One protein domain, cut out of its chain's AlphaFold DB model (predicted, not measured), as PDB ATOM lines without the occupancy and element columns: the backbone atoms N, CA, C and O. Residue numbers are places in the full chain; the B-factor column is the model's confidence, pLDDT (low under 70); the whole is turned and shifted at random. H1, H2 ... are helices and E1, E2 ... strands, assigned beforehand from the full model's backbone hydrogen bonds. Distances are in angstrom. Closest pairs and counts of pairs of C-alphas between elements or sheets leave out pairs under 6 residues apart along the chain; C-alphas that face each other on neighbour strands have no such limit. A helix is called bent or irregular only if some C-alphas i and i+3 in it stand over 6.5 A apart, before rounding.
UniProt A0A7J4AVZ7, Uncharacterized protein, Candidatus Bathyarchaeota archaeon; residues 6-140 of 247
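This is residues 6 to 140 of the 247 residues of an uncharacterized protein of Candidatus Bathyarchaeota archaeon (UniProt A0A7J4AVZ7). A hairpin of two strands, E1 and E2, sticks out from one end of a flat, loosely packed body of helices. In that body H3, H4 and H5 make one layer, H1, H2 and the bent H6 make the other, and H7 packs on H5 and H6b. The printed part has 135 residues, with seven named helices and two named strands in the order H1 H2 E1 E2 H3 H4 H5 H6 H7; the sheet is antiparallel and the class is mostly helix. The whole is loose, with a radius of gyration of the C-alphas of 17.7 A and spans of 62 by 36 by 19 A.

E1, residues 29 to 35, and E2, residues 38 to 44, are antiparallel at 151 degrees, with N 33 and O 40 within hydrogen-bond range at 2.9 A. H2, residues 18 to 24, touches residues 50 to 53 alone of H3, residues 50 to 70; their closest C-alphas, Phe 24 and Tyr 50, are 5.3 A apart. H6, residues 102 to 127, was assigned as one helix by its hydrogen bonds but is bent, with C-alphas 111 and 114 6.9 A apart; its arms are H6a, 102 to 111, and H6b, 114 to 127. H1, residues 6 to 16, touches residues 115 to 119 alone of H6b, closest at the C-alphas of Glu 16 and Pro 115, 5.4 A. H7, residues 130 to 139, touches residues 120 to 124 alone of H6b, closest at the C-alphas of Leu 120 and Phe 131, 6.0 A, at a steep tilt of 48 degrees. It also touches residues 85 to 89 alone of H5, residues 82 to 96, closest at the C-alphas of Leu 85 and Val 135, 6.4 A. H4, residues 74 to 80, is close but not clearly touching H3. Every O i to N i+4 pair is within range in H1, H2, H4, H5, H6a, H6b and H7, and 16 of 17 in H3.

H3 is 30.6 A long, H5 20.9 A and H6b 19.9 A. C-alpha 6 of H1 is at (293.664, 323.280, 173.093), and C-alpha 139 of H7 at (288.727, 302.426, 190.678).

The C-alphas of Gly 37 and Gly 128, the two farthest apart, are 62.3 A apart. The printed part has no cut, and its links are tight. Residues 27 to 46 and 68 to 71 have pLDDT under 70.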
ATOM      1  N   HIS A   6     293.736 321.991 172.410       85.94
ATOM      2  CA  HIS A   6     293.664 323.280 173.093       85.94
ATOM      3  C   HIS A   6     292.210 323.663 173.405       85.94
ATOM      4  O   HIS A   6     291.900 324.097 174.520       85.94
ATOM      5  N   LYS A   7     291.288 323.422 172.466       88.88
ATOM      6  CA  LYS A   7     289.847 323.591 172.698       88.88
ATOM      7  C   LYS A   7     289.316 322.641 173.775       88.88
ATOM      8  O   LYS A   7     288.494 323.059 174.597       88.88
ATOM      9  N   ILE A   8     289.792 321.394 173.812       91.31
ATOM     10  CA  ILE A   8     289.443 320.427 174.865       91.31
ATOM     11  C   ILE A   8     289.884 320.948 176.242       91.31
ATOM     12  O   ILE A   8     289.069 321.016 177.163       91.31
ATOM     13  N   MET A   9     291.138 321.386 176.374       90.12
ATOM     14  CA  MET A   9     291.679 321.942 177.620       90.12
ATOM     15  C   MET A   9     290.939 323.207 178.065       90.12
ATOM     16  O   MET A   9     290.602 323.354 179.240       90.12
ATOM     17  N   THR A  10     290.641 324.102 177.122       88.94
ATOM     18  CA  THR A  10     289.876 325.326 177.389       88.94
ATOM     19  C   THR A  10     288.481 324.984 177.907       88.94
ATOM     20  O   THR A  10     288.028 325.565 178.890       88.94
ATOM     21  N   THR A  11     287.814 323.998 177.301       93.69
ATOM     22  CA  THR A  11     286.492 323.529 177.746       93.69
ATOM     23  C   THR A  11     286.559 322.947 179.158       93.69
ATOM     24  O   THR A  11     285.733 323.283 180.004       93.69
ATOM     25  N   LEU A  12     287.572 322.130 179.452       94.44
ATOM     26  CA  LEU A  12     287.762 321.555 180.778       94.44
ATOM     27  C   LEU A  12     287.896 322.635 181.861       94.44
ATOM     28  O   LEU A  12     287.141 322.627 182.830       94.44
ATOM     29  N   PHE A  13     288.839 323.568 181.711       93.06
ATOM     30  CA  PHE A  13     289.172 324.502 182.791       93.06
ATOM     31  C   PHE A  13     288.302 325.757 182.831       93.06
ATOM     32  O   PHE A  13     288.046 326.261 183.920       93.06
ATOM     33  N   ASN A  14     287.843 326.256 181.680       90.50
ATOM     34  CA  ASN A  14     287.106 327.523 181.608       90.50
ATOM     35  C   ASN A  14     285.586 327.326 181.552       90.50
ATOM     36  O   ASN A  14     284.851 328.296 181.717       90.50
ATOM     37  N   VAL A  15     285.112 326.094 181.339       92.56
ATOM     38  CA  VAL A  15     283.678 325.776 181.345       92.56
ATOM     39  C   VAL A  15     283.361 324.788 182.457       92.56
ATOM     40  O   VAL A  15     282.653 325.138 183.394       92.56
ATOM     41  N   GLU A  16     283.895 323.568 182.386       94.06
ATOM     42  CA  GLU A  16     283.425 322.467 183.239       94.06
ATOM     43  C   GLU A  16     283.955 322.569 184.683       94.06
ATOM     44  O   GLU A  16     283.209 322.300 185.617       94.06
ATOM     45  N   LEU A  17     285.203 323.012 184.892       94.31
ATOM     46  CA  LEU A  17     285.811 323.161 186.228       94.31
ATOM     47  C   LEU A  17     285.857 324.605 186.748       94.31
ATOM     48  O   LEU A  17     286.270 324.830 187.888       94.31
ATOM     49  N   ASN A  18     285.455 325.589 185.941       92.06
ATOM     50  CA  ASN A  18     285.637 327.002 186.271       92.06
ATOM     51  C   ASN A  18     284.919 327.403 187.565       92.06
ATOM     52  O   ASN A  18     285.475 328.133 188.382       92.06
ATOM     53  N   GLU A  19     283.702 326.901 187.774       90.31
ATOM     54  CA  GLU A  19     282.929 327.219 188.974       90.31
ATOM     55  C   GLU A  19     283.581 326.657 190.242       90.31
ATOM     56  O   GLU A  19     283.716 327.380 191.228       90.31
ATOM     57  N   PHE A  20     284.080 325.417 190.205       92.62
ATOM     58  CA  PHE A  20     284.825 324.835 191.325       92.62
ATOM     59  C   PHE A  20     286.088 325.636 191.648       92.62
ATOM     60  O   PHE A  20     286.333 325.964 192.812       92.62
ATOM     61  N   LEU A  21     286.868 325.985 190.617       91.94
ATOM     62  CA  LEU A  21     288.073 326.798 190.765       91.94
ATOM     63  C   LEU A  21     287.725 328.152 191.397       91.94
ATOM     64  O   LEU A  21     288.226 328.468 192.472       91.94
ATOM     65  N   ALA A  22     286.798 328.906 190.806       88.25
ATOM     66  CA  ALA A  22     286.433 330.240 191.276       88.25
ATOM     67  C   ALA A  22     285.821 330.241 192.689       88.25
ATOM     68  O   ALA A  22     286.083 331.148 193.486       88.25
ATOM     69  N   LYS A  23     285.011 329.227 193.021       87.00
ATOM     70  CA  LYS A  23     284.324 329.130 194.315       87.00
ATOM     71  C   LYS A  23     285.294 328.849 195.464       87.00
ATOM     72  O   LYS A  23     285.119 329.406 196.549       87.00
ATOM     73  N   PHE A  24     286.320 328.025 195.238       89.00
ATOM     74  CA  PHE A  24     287.199 327.526 196.304       89.00
ATOM     75  C   PHE A  24     288.655 328.026 196.238       89.00
ATOM     76  O   PHE A  24     289.462 327.641 197.079       89.00
ATOM     77  N   GLU A  25     288.995 328.932 195.316       82.81
ATOM     78  CA  GLU A  25     290.338 329.530 195.181       82.81
ATOM     79  C   GLU A  25     290.746 330.453 196.343       82.81
ATOM     80  O   GLU A  25     291.926 330.745 196.532       82.81
ATOM     81  N   LYS A  26     289.814 330.936 197.170       72.12
ATOM     82  CA  LYS A  26     290.142 331.945 198.192       72.12
ATOM     83  C   LYS A  26     290.708 331.316 199.471       72.12
ATOM     84  O   LYS A  26     289.985 330.713 200.259       72.12
ATOM     85  N   TYR A  27     291.998 331.564 199.716       52.31
ATOM     86  CA  TYR A  27     292.742 331.145 200.917       52.31
ATOM     87  C   TYR A  27     292.253 331.801 202.223       52.31
ATOM     88  O   TYR A  27     292.382 331.226 203.299       52.31
ATOM     89  N   LYS A  28     291.696 333.018 202.152       52.91
ATOM     90  CA  LYS A  28     291.112 333.736 203.295       52.91
ATOM     91  C   LYS A  28     289.842 334.443 202.851       52.91
ATOM     92  O   LYS A  28     289.887 335.310 201.979       52.91
ATOM     93  N   VAL A  29     288.718 334.101 203.471       53.66
ATOM     94  CA  VAL A  29     287.502 334.911 203.375       53.66
ATOM     95  C   VAL A  29     287.540 335.871 204.558       53.66
ATOM     96  O   VAL A  29     287.404 335.453 205.705       53.66
ATOM     97  N   PHE A  30     287.816 337.147 204.295       52.78
ATOM     98  CA  PHE A  30     287.660 338.192 205.302       52.78
ATOM     99  C   PHE A  30     286.181 338.555 205.361       52.78
ATOM    100  O   PHE A  30     285.636 339.103 204.404       52.78
ATOM    101  N   GLU A  31     285.527 338.217 206.464       48.38
ATOM    102  CA  GLU A  31     284.126 338.548 206.686       48.38
ATOM    103  C   GLU A  31     284.068 339.832 207.517       48.38
ATOM    104  O   GLU A  31     284.660 339.914 208.596       48.38
ATOM    105  N   LYS A  32     283.409 340.861 206.977       50.91
ATOM    106  CA  LYS A  32     283.122 342.098 207.705       50.91
ATOM    107  C   LYS A  32     281.808 341.897 208.444       50.91
ATOM    108  O   LYS A  32     280.764 341.815 207.804       50.91
ATOM    109  N   ILE A  33     281.861 341.821 209.768       61.00
ATOM    110  CA  ILE A  33     280.669 341.701 210.608       61.00
ATOM    111  C   ILE A  33     280.515 343.011 211.376       61.00
ATOM    112  O   ILE A  33     281.471 343.506 211.968       61.00
ATOM    113  N   GLN A  34     279.318 343.593 211.342       46.91
ATOM    114  CA  GLN A  34     278.999 344.785 212.119       46.91
ATOM    115  C   GLN A  34     278.367 344.351 213.444       46.91
ATOM    116  O   GLN A  34     277.231 343.883 213.473       46.91
ATOM    117  N   THR A  35     279.105 344.488 214.541       56.56
ATOM    118  CA  THR A  35     278.644 344.168 215.896       56.56
ATOM    119  C   THR A  35     278.594 345.449 216.719       56.56
ATOM    120  O   THR A  35     279.610 346.098 216.950       56.56
ATOM    121  N   GLY A  36     277.390 345.853 217.141       47.56
ATOM    122  CA  GLY A  36     277.210 346.957 218.095       47.56
ATOM    123  C   GLY A  36     277.837 348.298 217.683       47.56
ATOM    124  O   GLY A  36     278.326 349.020 218.541       47.56
ATOM    125  N   GLY A  37     277.861 348.625 216.386       56.59
ATOM    126  CA  GLY A  37     278.405 349.891 215.869       56.59
ATOM    127  C   GLY A  37     279.879 349.862 215.440       56.59
ATOM    128  O   GLY A  37     280.330 350.823 214.822       56.59
ATOM    129  N   LEU A  38     280.610 348.766 215.677       50.28
ATOM    130  CA  LEU A  38     281.996 348.572 215.225       50.28
ATOM    131  C   LEU A  38     282.072 347.526 214.100       50.28
ATOM    132  O   LEU A  38     281.276 346.587 214.048       50.28
ATOM    133  N   MET A  39     283.017 347.705 213.171       60.19
ATOM    134  CA  MET A  39     283.276 346.764 212.075       60.19
ATOM    135  C   MET A  39     284.393 345.798 212.490       60.19
ATOM    136  O   MET A  39     285.556 346.189 212.552       60.19
ATOM    137  N   GLU A  40     284.053 344.536 212.749       55.06
ATOM    138  CA  GLU A  40     285.032 343.466 212.955       55.06
ATOM    139  C   GLU A  40     285.403 342.828 211.611       55.06
ATOM    140  O   GLU A  40     284.534 342.419 210.838       55.06
ATOM    141  N   ILE A  41     286.704 342.703 211.340       56.66
ATOM    142  CA  ILE A  41     287.225 341.876 210.247       56.66
ATOM    143  C   ILE A  41     287.588 340.519 210.846       56.66
ATOM    144  O   ILE A  41     288.579 340.408 211.567       56.66
ATOM    145  N   ARG A  42     286.813 339.477 210.538       49.66
ATOM    146  CA  ARG A  42     287.148 338.102 210.928       49.66
ATOM    147  C   ARG A  42     287.810 337.377 209.768       49.66
ATOM    148  O   ARG A  42     287.292 337.364 208.653       49.66
ATOM    149  N   SER A  43     288.963 336.761 210.023       50.56
ATOM    150  CA  SER A  43     289.585 335.842 209.072       50.56
ATOM    151  C   SER A  43     288.933 334.470 209.194       50.56
ATOM    152  O   SER A  43     289.038 333.835 210.245       50.56
ATOM    153  N   ARG A  44     288.293 333.995 208.127       58.50
ATOM    154  CA  ARG A  44     287.865 332.598 208.020       58.50
ATOM    155  C   ARG A  44     289.005 331.755 207.449       58.50
ATOM    156  O   ARG A  44     289.695 332.206 206.531       58.50
ATOM    157  N   GLU A  45     289.202 330.556 207.997       59.56
ATOM    158  CA  GLU A  45     290.113 329.559 207.424       59.56
ATOM    159  C   GLU A  45     289.708 329.228 205.979       59.56
ATOM    160  O   GLU A  45     288.531 329.328 205.613       59.56
ATOM    161  N   ALA A  46     290.693 328.873 205.150       67.62
ATOM    162  CA  ALA A  46     290.465 328.467 203.767       67.62
ATOM    163  C   ALA A  46     289.443 327.323 203.702       67.62
ATOM    164  O   ALA A  46     289.416 326.451 204.572       67.62
ATOM    165  N   HIS A  47     288.640 327.284 202.636       78.25
ATOM    166  CA  HIS A  47     287.805 326.113 202.394       78.25
ATOM    167  C   HIS A  47     288.691 324.871 202.238       78.25
ATOM    168  O   HIS A  47     289.750 324.942 201.615       78.25
ATOM    169  N   GLN A  48     288.239 323.713 202.724       77.56
ATOM    170  CA  GLN A  48     288.999 322.456 202.638       77.56
ATOM    171  C   GLN A  48     289.390 322.061 201.196       77.56
ATOM    172  O   GLN A  48     290.359 321.339 200.992       77.56
ATOM    173  N   PHE A  49     288.677 322.576 200.187       87.38
ATOM    174  CA  PHE A  49     288.958 322.332 198.765       87.38
ATOM    175  C   PHE A  49     289.983 323.272 198.136       87.38
ATOM    176  O   PHE A  49     290.404 323.026 197.008       87.38
ATOM    177  N   TYR A  50     290.442 324.296 198.857       86.31
ATOM    178  CA  TYR A  50     291.482 325.206 198.375       86.31
ATOM    179  C   TYR A  50     292.729 324.454 197.895       86.31
ATOM    180  O   TYR A  50     293.296 324.772 196.853       86.31
ATOM    181  N   VAL A  51     293.123 323.399 198.611       81.81
ATOM    182  CA  VAL A  51     294.309 322.611 198.261       81.81
ATOM    183  C   VAL A  51     294.115 321.833 196.951       81.81
ATOM    184  O   VAL A  51     295.047 321.717 196.155       81.81
ATOM    185  N   TYR A  52     292.899 321.359 196.671       86.44
ATOM    186  CA  TYR A  52     292.582 320.717 195.392       86.44
ATOM    187  C   TYR A  52     292.523 321.737 194.250       86.44
ATOM    188  O   TYR A  52     292.977 321.439 193.150       86.44
ATOM    189  N   VAL A  53     292.053 322.961 194.512       90.00
ATOM    190  CA  VAL A  53     292.127 324.067 193.542       90.00
ATOM    191  C   VAL A  53     293.579 324.418 193.208       90.00
ATOM    192  O   VAL A  53     293.911 324.565 192.034       90.00
ATOM    193  N   GLN A  54     294.469 324.486 194.204       86.56
ATOM    194  CA  GLN A  54     295.902 324.689 193.960       86.56
ATOM    195  C   GLN A  54     296.491 323.579 193.084       86.56
ATOM    196  O   GLN A  54     297.186 323.872 192.114       86.56
ATOM    197  N   TRP A  55     296.168 322.318 193.384       88.38
ATOM    198  CA  TRP A  55     296.608 321.188 192.567       88.38
ATOM    199  C   TRP A  55     296.116 321.311 191.118       88.38
ATOM    200  O   TRP A  55     296.900 321.123 190.187       88.38
ATOM    201  N   LEU A  56     294.840 321.661 190.909       91.06
ATOM    202  CA  LEU A  56     294.255 321.823 189.572       91.06
ATOM    203  C   LEU A  56     294.904 322.967 188.794       91.06
ATOM    204  O   LEU A  56     295.148 322.823 187.598       91.06
ATOM    205  N   ASN A  57     295.214 324.079 189.460       89.94
ATOM    206  CA  ASN A  57     295.915 325.205 188.851       89.94
ATOM    207  C   ASN A  57     297.343 324.825 188.428       89.94
ATOM    208  O   ASN A  57     297.731 325.117 187.297       89.94
ATOM    209  N   ASP A  58     298.081 324.110 189.282       87.75
ATOM    210  CA  ASP A  58     299.414 323.586 188.961       87.75
ATOM    211  C   ASP A  58     299.365 322.602 187.778       87.75
ATOM    212  O   ASP A  58     300.209 322.642 186.880       87.75
ATOM    213  N   PHE A  59     298.381 321.698 187.772       88.81
ATOM    214  CA  PHE A  59     298.175 320.738 186.689       88.81
ATOM    215  C   PHE A  59     297.834 321.446 185.372       88.81
ATOM    216  O   PHE A  59     298.438 321.153 184.341       88.81
ATOM    217  N   ARG A  60     296.933 322.434 185.418       90.31
ATOM    218  CA  ARG A  60     296.561 323.274 184.275       90.31
ATOM    219  C   ARG A  60     297.780 323.955 183.658       90.31
ATOM    220  O   ARG A  60     297.956 323.903 182.445       90.31
ATOM    221  N   GLU A  61     298.631 324.574 184.475       88.25
ATOM    222  CA  GLU A  61     299.840 325.260 184.006       88.25
ATOM    223  C   GLU A  61     300.823 324.298 183.324       88.25
ATOM    224  O   GLU A  61     301.351 324.598 182.251       88.25
ATOM    225  N   GLN A  62     301.035 323.112 183.903       85.56
ATOM    226  CA  GLN A  62     301.893 322.081 183.311       85.56
ATOM    227  C   GLN A  62     301.347 321.575 181.976       85.56
ATOM    228  O   GLN A  62     302.105 321.441 181.014       85.56
ATOM    229  N   LEU A  63     300.037 321.328 181.912       86.88
ATOM    230  CA  LEU A  63     299.382 320.850 180.703       86.88
ATOM    231  C   LEU A  63     299.464 321.895 179.579       86.88
ATOM    232  O   LEU A  63     299.769 321.536 178.444       86.88
ATOM    233  N   TYR A  64     299.272 323.185 179.892       85.75
ATOM    234  CA  TYR A  64     299.428 324.276 178.918       85.75
ATOM    235  C   TYR A  64     300.857 324.416 178.406       85.75
ATOM    236  O   TYR A  64     301.047 324.562 177.203       85.75
ATOM    237  N   ARG A  65     301.870 324.333 179.275       81.81
ATOM    238  CA  ARG A  65     303.274 324.369 178.827       81.81
ATOM    239  C   ARG A  65     303.554 323.260 177.813       81.81
ATOM    240  O   ARG A  65     304.004 323.531 176.708       81.81
ATOM    241  N   LYS A  66     303.166 322.023 178.137       80.44
ATOM    242  CA  LYS A  66     303.343 320.874 177.238       80.44
ATOM    243  C   LYS A  66     302.568 321.013 175.923       80.44
ATOM    244  O   LYS A  66     303.065 320.581 174.887       80.44
ATOM    245  N   SER A  67     301.362 321.586 175.944       76.12
ATOM    246  CA  SER A  67     300.532 321.698 174.738       76.12
ATOM    247  C   SER A  67     300.955 322.825 173.802       76.12
ATOM    248  O   SER A  67     300.896 322.643 172.584       76.12
ATOM    249  N   THR A  68     301.421 323.949 174.352       68.56
ATOM    250  CA  THR A  68     301.838 325.127 173.577       68.56
ATOM    251  C   THR A  68     303.194 324.907 172.902       68.56
ATOM    252  O   THR A  68     303.369 325.303 171.753       68.56
ATOM    253  N   ASP A  69     304.116 324.210 173.574       63.38
ATOM    254  CA  ASP A  69     305.480 324.001 173.076       63.38
ATOM    255  C   ASP A  69     305.577 322.900 171.998       63.38
ATOM    256  O   ASP A  69     306.497 322.923 171.182       63.38
ATOM    257  N   PHE A  70     304.633 321.944 171.957       58.78
ATOM    258  CA  PHE A  70     304.800 320.715 171.160       58.78
ATOM    259  C   PHE A  70     303.613 320.297 170.283       58.78
ATOM    260  O   PHE A  70     303.693 319.230 169.684       58.78
ATOM    261  N   ARG A  71     302.534 321.095 170.170       69.69
ATOM    262  CA  ARG A  71     301.266 320.674 169.523       69.69
ATOM    263  C   ARG A  71     300.841 319.283 170.010       69.69
ATOM    264  O   ARG A  71     301.008 318.275 169.332       69.69
ATOM    265  N   MET A  72     300.317 319.236 171.230       82.19
ATOM    266  CA  MET A  72     299.951 317.982 171.889       82.19
ATOM    267  C   MET A  72     298.928 317.171 171.084       82.19
ATOM    268  O   MET A  72     297.816 317.628 170.832       82.19
ATOM    269  N   GLU A  73     299.301 315.939 170.743       87.38
ATOM    270  CA  GLU A  73     298.408 314.945 170.149       87.38
ATOM    271  C   GLU A  73     297.416 314.382 171.179       87.38
ATOM    272  O   GLU A  73     297.681 314.382 172.385       87.38
ATOM    273  N   LEU A  74     296.295 313.827 170.703       87.00
ATOM    274  CA  LEU A  74     295.246 313.261 171.559       87.00
ATOM    275  C   LEU A  74     295.767 312.147 172.484       87.00
ATOM    276  O   LEU A  74     295.411 312.127 173.658       87.00
ATOM    277  N   GLU A  75     296.638 311.259 172.000       88.38
ATOM    278  CA  GLU A  75     297.227 310.189 172.823       88.38
ATOM    279  C   GLU A  75     298.128 310.746 173.936       88.38
ATOM    280  O   GLU A  75     298.160 310.244 175.060       88.38
ATOM    281  N   SER A  76     298.855 311.827 173.649       87.62
ATOM    282  CA  SER A  76     299.661 312.522 174.654       87.62
ATOM    283  C   SER A  76     298.770 313.217 175.679       87.62
ATOM    284  O   SER A  76     299.007 313.074 176.874       87.62
ATOM    285  N   PHE A  77     297.693 313.870 175.240       89.25
ATOM    286  CA  PHE A  77     296.688 314.435 176.140       89.25
ATOM    287  C   PHE A  77     296.059 313.368 177.048       89.25
ATOM    288  O   PHE A  77     295.968 313.566 178.257       89.25
ATOM    289  N   GLN A  78     295.677 312.216 176.492       90.81
ATOM    290  CA  GLN A  78     295.118 311.088 177.242       90.81
ATOM    291  C   GLN A  78     296.056 310.601 178.353       90.81
ATOM    292  O   GLN A  78     295.592 310.355 179.466       90.81
ATOM    293  N   ARG A  79     297.365 310.514 178.076       87.81
ATOM    294  CA  ARG A  79     298.390 310.164 179.076       87.81
ATOM    295  C   ARG A  79     298.533 311.232 180.157       87.81
ATOM    296  O   ARG A  79     298.543 310.913 181.338       87.81
ATOM    297  N   GLU A  80     298.602 312.502 179.775       88.38
ATOM    298  CA  GLU A  80     298.737 313.605 180.738       88.38
ATOM    299  C   GLU A  80     297.504 313.750 181.644       88.38
ATOM    300  O   GLU A  80     297.617 314.136 182.806       88.38
ATOM    301  N   MET A  81     296.319 313.398 181.141       90.25
ATOM    302  CA  MET A  81     295.074 313.423 181.909       90.25
ATOM    303  C   MET A  81     295.010 312.369 183.021       90.25
ATOM    304  O   MET A  81     294.163 312.501 183.906       90.25
ATOM    305  N   GLU A  82     295.892 311.362 183.035       88.31
ATOM    306  CA  GLU A  82     295.861 310.285 184.034       88.31
ATOM    307  C   GLU A  82     295.907 310.815 185.471       88.31
ATOM    308  O   GLU A  82     295.076 310.417 186.285       88.31
ATOM    309  N   SER A  83     296.778 311.781 185.779       85.12
ATOM    310  CA  SER A  83     296.857 312.349 187.133       85.12
ATOM    311  C   SER A  83     295.562 313.048 187.569       85.12
ATOM    312  O   SER A  83     295.209 313.029 188.748       85.12
ATOM    313  N   LEU A  84     294.834 313.674 186.636       90.94
ATOM    314  CA  LEU A  84     293.555 314.317 186.941       90.94
ATOM    315  C   LEU A  84     292.433 313.284 187.111       90.94
ATOM    316  O   LEU A  84     291.579 313.447 187.983       90.94
ATOM    317  N   LEU A  85     292.453 312.193 186.337       91.69
ATOM    318  CA  LEU A  85     291.547 311.062 186.551       91.69
ATOM    319  C   LEU A  85     291.782 310.416 187.924       91.69
ATOM    320  O   LEU A  85     290.822 310.119 188.631       91.69
ATOM    321  N   GLU A  86     293.039 310.253 188.339       86.19
ATOM    322  CA  GLU A  86     293.385 309.766 189.678       86.19
ATOM    323  C   GLU A  86     292.881 310.706 190.778       86.19
ATOM    324  O   GLU A  86     292.306 310.239 191.761       86.19
ATOM    325  N   LEU A  87     293.052 312.026 190.624       87.81
ATOM    326  CA  LEU A  87     292.492 313.000 191.567       87.81
ATOM    327  C   LEU A  87     290.964 312.883 191.646       87.81
ATOM    328  O   LEU A  87     290.406 312.876 192.741       87.81
ATOM    329  N   TYR A  88     290.287 312.762 190.502       91.94
ATOM    330  CA  TYR A  88     288.840 312.571 190.456       91.94
ATOM    331  C   TYR A  88     288.405 311.325 191.227       91.94
ATOM    332  O   TYR A  88     287.510 311.408 192.070       91.94
ATOM    333  N   VAL A  89     289.061 310.186 190.992       89.81
ATOM    334  CA  VAL A  89     288.726 308.943 191.691       89.81
ATOM    335  C   VAL A  89     289.018 309.057 193.188       89.81
ATOM    336  O   VAL A  89     288.185 308.639 193.989       89.81
ATOM    337  N   HIS A  90     290.129 309.680 193.592       84.94
ATOM    338  CA  HIS A  90     290.401 309.952 195.005       84.94
ATOM    339  C   HIS A  90     289.277 310.750 195.657       84.94
ATOM    340  O   HIS A  90     288.739 310.336 196.678       84.94
ATOM    341  N   LEU A  91     288.897 311.884 195.069       88.25
ATOM    342  CA  LEU A  91     287.862 312.750 195.627       88.25
ATOM    343  C   LEU A  91     286.499 312.051 195.676       88.25
ATOM    344  O   LEU A  91     285.768 312.215 196.654       88.25
ATOM    345  N   LYS A  92     286.191 311.221 194.674       90.56
ATOM    346  CA  LYS A  92     284.998 310.370 194.667       90.56
ATOM    347  C   LYS A  92     285.007 309.379 195.834       90.56
ATOM    348  O   LYS A  92     284.026 309.315 196.565       90.56
ATOM    349  N   LEU A  93     286.111 308.664 196.053       87.00
ATOM    350  CA  LEU A  93     286.245 307.714 197.164       87.00
ATOM    351  C   LEU A  93     286.139 308.406 198.527       87.00
ATOM    352  O   LEU A  93     285.428 307.928 199.400       87.00
ATOM    353  N   LEU A  94     286.796 309.556 198.705       84.44
ATOM    354  CA  LEU A  94     286.740 310.310 199.962       84.44
ATOM    355  C   LEU A  94     285.318 310.783 200.289       84.44
ATOM    356  O   LEU A  94     284.908 310.729 201.447       84.44
ATOM    357  N   ARG A  95     284.560 311.208 199.273       87.94
ATOM    358  CA  ARG A  95     283.133 311.516 199.413       87.94
ATOM    359  C   ARG A  95     282.334 310.272 199.805       87.94
ATOM    360  O   ARG A  95     281.560 310.329 200.748       87.94
ATOM    361  N   ASP A  96     282.531 309.158 199.103       85.69
ATOM    362  CA  ASP A  96     281.783 307.915 199.344       85.69
ATOM    363  C   ASP A  96     282.106 307.302 200.726       85.69
ATOM    364  O   ASP A  96     281.278 306.612 201.314       85.69
ATOM    365  N   CYS A  97     283.286 307.599 201.282       77.88
ATOM    366  CA  CYS A  97     283.695 307.232 202.641       77.88
ATOM    367  C   CYS A  97     283.298 308.255 203.721       77.88
ATOM    368  O   CYS A  97     283.748 308.134 204.860       77.88
ATOM    369  N   HIS A  98     282.497 309.264 203.383       81.69
ATOM    370  CA  HIS A  98     282.043 310.312 204.295       81.69
ATOM    371  C   HIS A  98     283.156 311.064 205.043       81.69
ATOM    372  O   HIS A  98     283.053 311.375 206.231       81.69
ATOM    373  N   VAL A  99     284.267 311.333 204.350       77.06
ATOM    374  CA  VAL A  99     285.429 312.026 204.933       77.06
ATOM    375  C   VAL A  99     285.161 313.518 205.139       77.06
ATOM    376  O   VAL A  99     285.760 314.150 206.011       77.06
ATOM    377  N   PHE A 100     284.290 314.107 204.324       81.00
ATOM    378  CA  PHE A 100     284.015 315.536 204.338       81.00
ATOM    379  C   PHE A 100     282.741 315.849 205.132       81.00
ATOM    380  O   PHE A 100     281.918 314.987 205.408       81.00
ATOM    381  N   SER A 101     282.544 317.120 205.492       83.50
ATOM    382  CA  SER A 101     281.226 317.551 205.983       83.50
ATOM    383  C   SER A 101     280.158 317.382 204.895       83.50
ATOM    384  O   SER A 101     280.450 317.624 203.724       83.50
ATOM    385  N   GLU A 102     278.911 317.085 205.274       88.25
ATOM    386  CA  GLU A 102     277.791 316.889 204.334       88.25
ATOM    387  C   GLU A 102     277.650 318.045 203.325       88.25
ATOM    388  O   GLU A 102     277.433 317.839 202.130       88.25
ATOM    389  N   LYS A 103     277.823 319.292 203.786       88.00
ATOM    390  CA  LYS A 103     277.808 320.468 202.907       88.00
ATOM    391  C   LYS A 103     278.910 320.388 201.852       88.00
ATOM    392  O   LYS A 103     278.663 320.650 200.680       88.00
ATOM    393  N   ALA A 104     280.116 320.037 202.274       86.69
ATOM    394  CA  ALA A 104     281.246 319.990 201.374       86.69
ATOM    395  C   ALA A 104     281.185 318.786 200.420       86.69
ATOM    396  O   ALA A 104     281.645 318.900 199.294       86.69
ATOM    397  N   GLU A 105     280.569 317.669 200.810       89.88
ATOM    398  CA  GLU A 105     280.274 316.561 199.889       89.88
ATOM    399  C   GLU A 105     279.335 316.990 198.762       89.88
ATOM    400  O   GLU A 105     279.596 316.679 197.600       89.88
ATOM    401  N   LYS A 106     278.280 317.749 199.094       92.38
ATOM    402  CA  LYS A 106     277.366 318.332 198.099       92.38
ATOM    403  C   LYS A 106     278.106 319.293 197.173       92.38
ATOM    404  O   LYS A 106     278.006 319.150 195.960       92.38
ATOM    405  N   ASP A 107     278.896 320.206 197.737       92.31
ATOM    406  CA  ASP A 107     279.725 321.136 196.963       92.31
ATOM    407  C   ASP A 107     280.709 320.381 196.033       92.31
ATOM    408  O   ASP A 107     280.869 320.731 194.865       92.31
ATOM    409  N   LEU A 108     281.365 319.322 196.514       93.19
ATOM    410  CA  LEU A 108     282.290 318.520 195.708       93.19
ATOM    411  C   LEU A 108     281.578 317.815 194.550       93.19
ATOM    412  O   LEU A 108     282.089 317.783 193.429       93.19
ATOM    413  N   ASP A 109     280.408 317.240 194.820       94.81
ATOM    414  CA  ASP A 109     279.619 316.537 193.814       94.81
ATOM    415  C   ASP A 109     279.080 317.487 192.738       94.81
ATOM    416  O   ASP A 109     279.217 317.207 191.546       94.81
ATOM    417  N   GLU A 110     278.510 318.619 193.158       95.38
ATOM    418  CA  GLU A 110     277.876 319.608 192.285       95.38
ATOM    419  C   GLU A 110     278.885 320.327 191.390       95.38
ATOM    420  O   GLU A 110     278.666 320.420 190.183       95.38
ATOM    421  N   TYR A 111     279.998 320.798 191.959       95.00
ATOM    422  CA  TYR A 111     280.918 321.683 191.241       95.00
ATOM    423  C   TYR A 111     282.104 320.959 190.604       95.00
ATOM    424  O   TYR A 111     282.684 321.487 189.660       95.00
ATOM    425  N   PHE A 112     282.474 319.764 191.076       95.75
ATOM    426  CA  PHE A 112     283.632 319.037 190.543       95.75
ATOM    427  C   PHE A 112     283.267 317.684 189.932       95.75
ATOM    428  O   PHE A 112     283.487 317.481 188.738       95.75
ATOM    429  N   LEU A 113     282.694 316.755 190.708       96.06
ATOM    430  CA  LEU A 113     282.548 315.363 190.260       96.06
ATOM    431  C   LEU A 113     281.574 315.229 189.081       96.06
ATOM    432  O   LEU A 113     281.922 314.610 188.073       96.06
ATOM    433  N   LYS A 114     280.375 315.821 189.168       95.94
ATOM    434  CA  LYS A 114     279.385 315.771 188.079       95.94
ATOM    435  C   LYS A 114     279.847 316.511 186.819       95.94
ATOM    436  O   LYS A 114     279.778 315.899 185.747       95.94
ATOM    437  N   PRO A 115     280.330 317.770 186.887       97.06
ATOM    438  CA  PRO A 115     280.815 318.475 185.701       97.06
ATOM    439  C   PRO A 115     281.983 317.756 185.027       97.06
ATOM    440  O   PRO A 115     281.970 317.565 183.812       97.06
ATOM    441  N   PHE A 116     282.949 317.262 185.809       97.00
ATOM    442  CA  PHE A 116     284.088 316.541 185.252       97.00
ATOM    443  C   PHE A 116     283.668 315.222 184.597       97.00
ATOM    444  O   PHE A 116     284.068 314.949 183.470       97.00
ATOM    445  N   MET A 117     282.795 314.431 185.231       95.19
ATOM    446  CA  MET A 117     282.304 313.189 184.623       95.19
ATOM    447  C   MET A 117     281.518 313.455 183.331       95.19
ATOM    448  O   MET A 117     281.680 312.737 182.345       95.19
ATOM    449  N   ARG A 118     280.700 314.515 183.298       95.12
ATOM    450  CA  ARG A 118     279.999 314.949 182.081       95.12
ATOM    451  C   ARG A 118     280.984 315.298 180.966       95.12
ATOM    452  O   ARG A 118     280.751 314.923 179.820       95.12
ATOM    453  N   PHE A 119     282.068 315.997 181.289       96.25
ATOM    454  CA  PHE A 119     283.138 316.293 180.341       96.25
ATOM    455  C   PHE A 119     283.790 315.016 179.792       96.25
ATOM    456  O   PHE A 119     283.915 314.883 178.576       96.25
ATOM    457  N   LEU A 120     284.139 314.057 180.658       95.44
ATOM    458  CA  LEU A 120     284.720 312.779 180.232       95.44
ATOM    459  C   LEU A 120     283.776 311.996 179.312       95.44
ATOM    460  O   LEU A 120     284.218 311.496 178.284       95.44
ATOM    461  N   ASN A 121     282.479 311.949 179.629       94.38
ATOM    462  CA  ASN A 121     281.485 311.282 178.785       94.38
ATOM    463  C   ASN A 121     281.399 311.913 177.388       94.38
ATOM    464  O   ASN A 121     281.383 311.191 176.399       94.38
ATOM    465  N   LYS A 122     281.420 313.252 177.291       94.00
ATOM    466  CA  LYS A 122     281.459 313.946 175.991       94.00
ATOM    467  C   LYS A 122     282.716 313.589 175.194       94.00
ATOM    468  O   LYS A 122     282.639 313.403 173.985       94.00
ATOM    469  N   LEU A 123     283.875 313.495 175.851       92.75
ATOM    470  CA  LEU A 123     285.105 313.063 175.181       92.75
ATOM    471  C   LEU A 123     285.010 311.614 174.706       92.75
ATOM    472  O   LEU A 123     285.441 311.320 173.595       92.75
ATOM    473  N   ASP A 124     284.418 310.732 175.508       93.56
ATOM    474  CA  ASP A 124     284.237 309.328 175.147       93.56
ATOM    475  C   ASP A 124     283.263 309.140 173.974       93.56
ATOM    476  O   ASP A 124     283.490 308.294 173.109       93.56
ATOM    477  N   GLU A 125     282.208 309.954 173.899       92.38
ATOM    478  CA  GLU A 125     281.291 309.999 172.753       92.38
ATOM    479  C   GLU A 125     282.002 310.452 171.469       92.38
ATOM    480  O   GLU A 125     281.708 309.951 170.384       92.38
ATOM    481  N   MET A 126     282.952 311.385 171.584       86.06
ATOM    482  CA  MET A 126     283.669 311.955 170.440       86.06
ATOM    483  C   MET A 126     284.863 311.113 169.978       86.06
ATOM    484  O   MET A 126     285.171 311.099 168.785       86.06
ATOM    485  N   PHE A 127     285.559 310.448 170.902       83.94
ATOM    486  CA  PHE A 127     286.877 309.847 170.655       83.94
ATOM    487  C   PHE A 127     286.970 308.366 171.050       83.94
ATOM    488  O   PHE A 127     288.041 307.767 170.949       83.94
ATOM    489  N   GLY A 128     285.852 307.758 171.455       84.69
ATOM    490  CA  GLY A 128     285.781 306.381 171.936       84.69
ATOM    491  C   GLY A 128     285.944 306.288 173.453       84.69
ATOM    492  O   GLY A 128     286.467 307.192 174.088       84.69
ATOM    493  N   SER A 129     285.504 305.169 174.034       86.75
ATOM    494  CA  SER A 129     285.291 304.968 175.480       86.75
ATOM    495  C   SER A 129     286.573 304.887 176.343       86.75
ATOM    496  O   SER A 129     286.708 303.963 177.152       86.75
ATOM    497  N   PHE A 130     287.568 305.740 176.118       90.38
ATOM    498  CA  PHE A 130     288.870 305.687 176.779       90.38
ATOM    499  C   PHE A 130     288.787 306.147 178.238       90.38
ATOM    500  O   PHE A 130     289.213 305.419 179.137       90.38
ATOM    501  N   PHE A 131     288.227 307.330 178.493       91.44
ATOM    502  CA  PHE A 131     288.267 307.977 179.801       91.44
ATOM    503  C   PHE A 131     287.397 307.247 180.822       91.44
ATOM    504  O   PHE A 131     287.851 306.987 181.936       91.44
ATOM    505  N   GLY A 132     286.183 306.845 180.448       89.75
ATOM    506  CA  GLY A 132     285.289 306.063 181.299       89.75
ATOM    507  C   GLY A 132     285.878 304.699 181.664       89.75
ATOM    508  O   GLY A 132     285.841 304.308 182.834       89.75
ATOM    509  N   LYS A 133     286.499 303.997 180.701       90.88
ATOM    510  CA  LYS A 133     287.238 302.750 180.982       90.88
ATOM    511  C   LYS A 133     288.396 303.003 181.939       90.88
ATOM    512  O   LYS A 133     288.503 302.313 182.945       90.88
ATOM    513  N   LYS A 134     289.194 304.044 181.694       90.88
ATOM    514  CA  LYS A 134     290.339 304.388 182.542       90.88
ATOM    515  C   LYS A 134     289.929 304.731 183.977       90.88
ATOM    516  O   LYS A 134     290.595 304.301 184.912       90.88
ATOM    517  N   VAL A 135     288.822 305.450 184.173       91.06
ATOM    518  CA  VAL A 135     288.254 305.718 185.507       91.06
ATOM    519  C   VAL A 135     287.894 304.416 186.225       91.06
ATOM    520  O   VAL A 135     288.235 304.257 187.397       91.06
ATOM    521  N   ASN A 136     287.245 303.475 185.535       89.06
ATOM    522  CA  ASN A 136     286.900 302.170 186.107       89.06
ATOM    523  C   ASN A 136     288.149 301.335 186.423       89.06
ATOM    524  O   ASN A 136     288.222 300.718 187.486       89.06
ATOM    525  N   ASP A 137     289.161 301.371 185.555       89.44
ATOM    526  CA  ASP A 137     290.439 300.699 185.786       89.44
ATOM    527  C   ASP A 137     291.154 301.264 187.019       89.44
ATOM    528  O   ASP A 137     291.683 300.501 187.824       89.44
ATOM    529  N   ILE A 138     291.164 302.590 187.199       86.88
ATOM    530  CA  ILE A 138     291.728 303.241 188.389       86.88
ATOM    531  C   ILE A 138     290.931 302.844 189.638       86.88
ATOM    532  O   ILE A 138     291.531 302.452 190.635       86.88
ATOM    533  N   LEU A 139     289.594 302.871 189.578       84.44
ATOM    534  CA  LEU A 139     288.727 302.426 190.678       84.44
ATOM    535  C   LEU A 139     288.994 300.970 191.081       84.44
ATOM    536  O   LEU A 139     288.976 300.657 192.264       84.44
ATOM    537  N   SER A 140     289.301 300.087 190.128       84.00
ATOM    538  CA  SER A 140     289.615 298.680 190.419       84.00
ATOM    539  C   SER A 140     290.909 298.487 191.230       84.00
ATOM    540  O   SER A 140     291.142 297.415 191.784       84.00
TER     541      SER A 140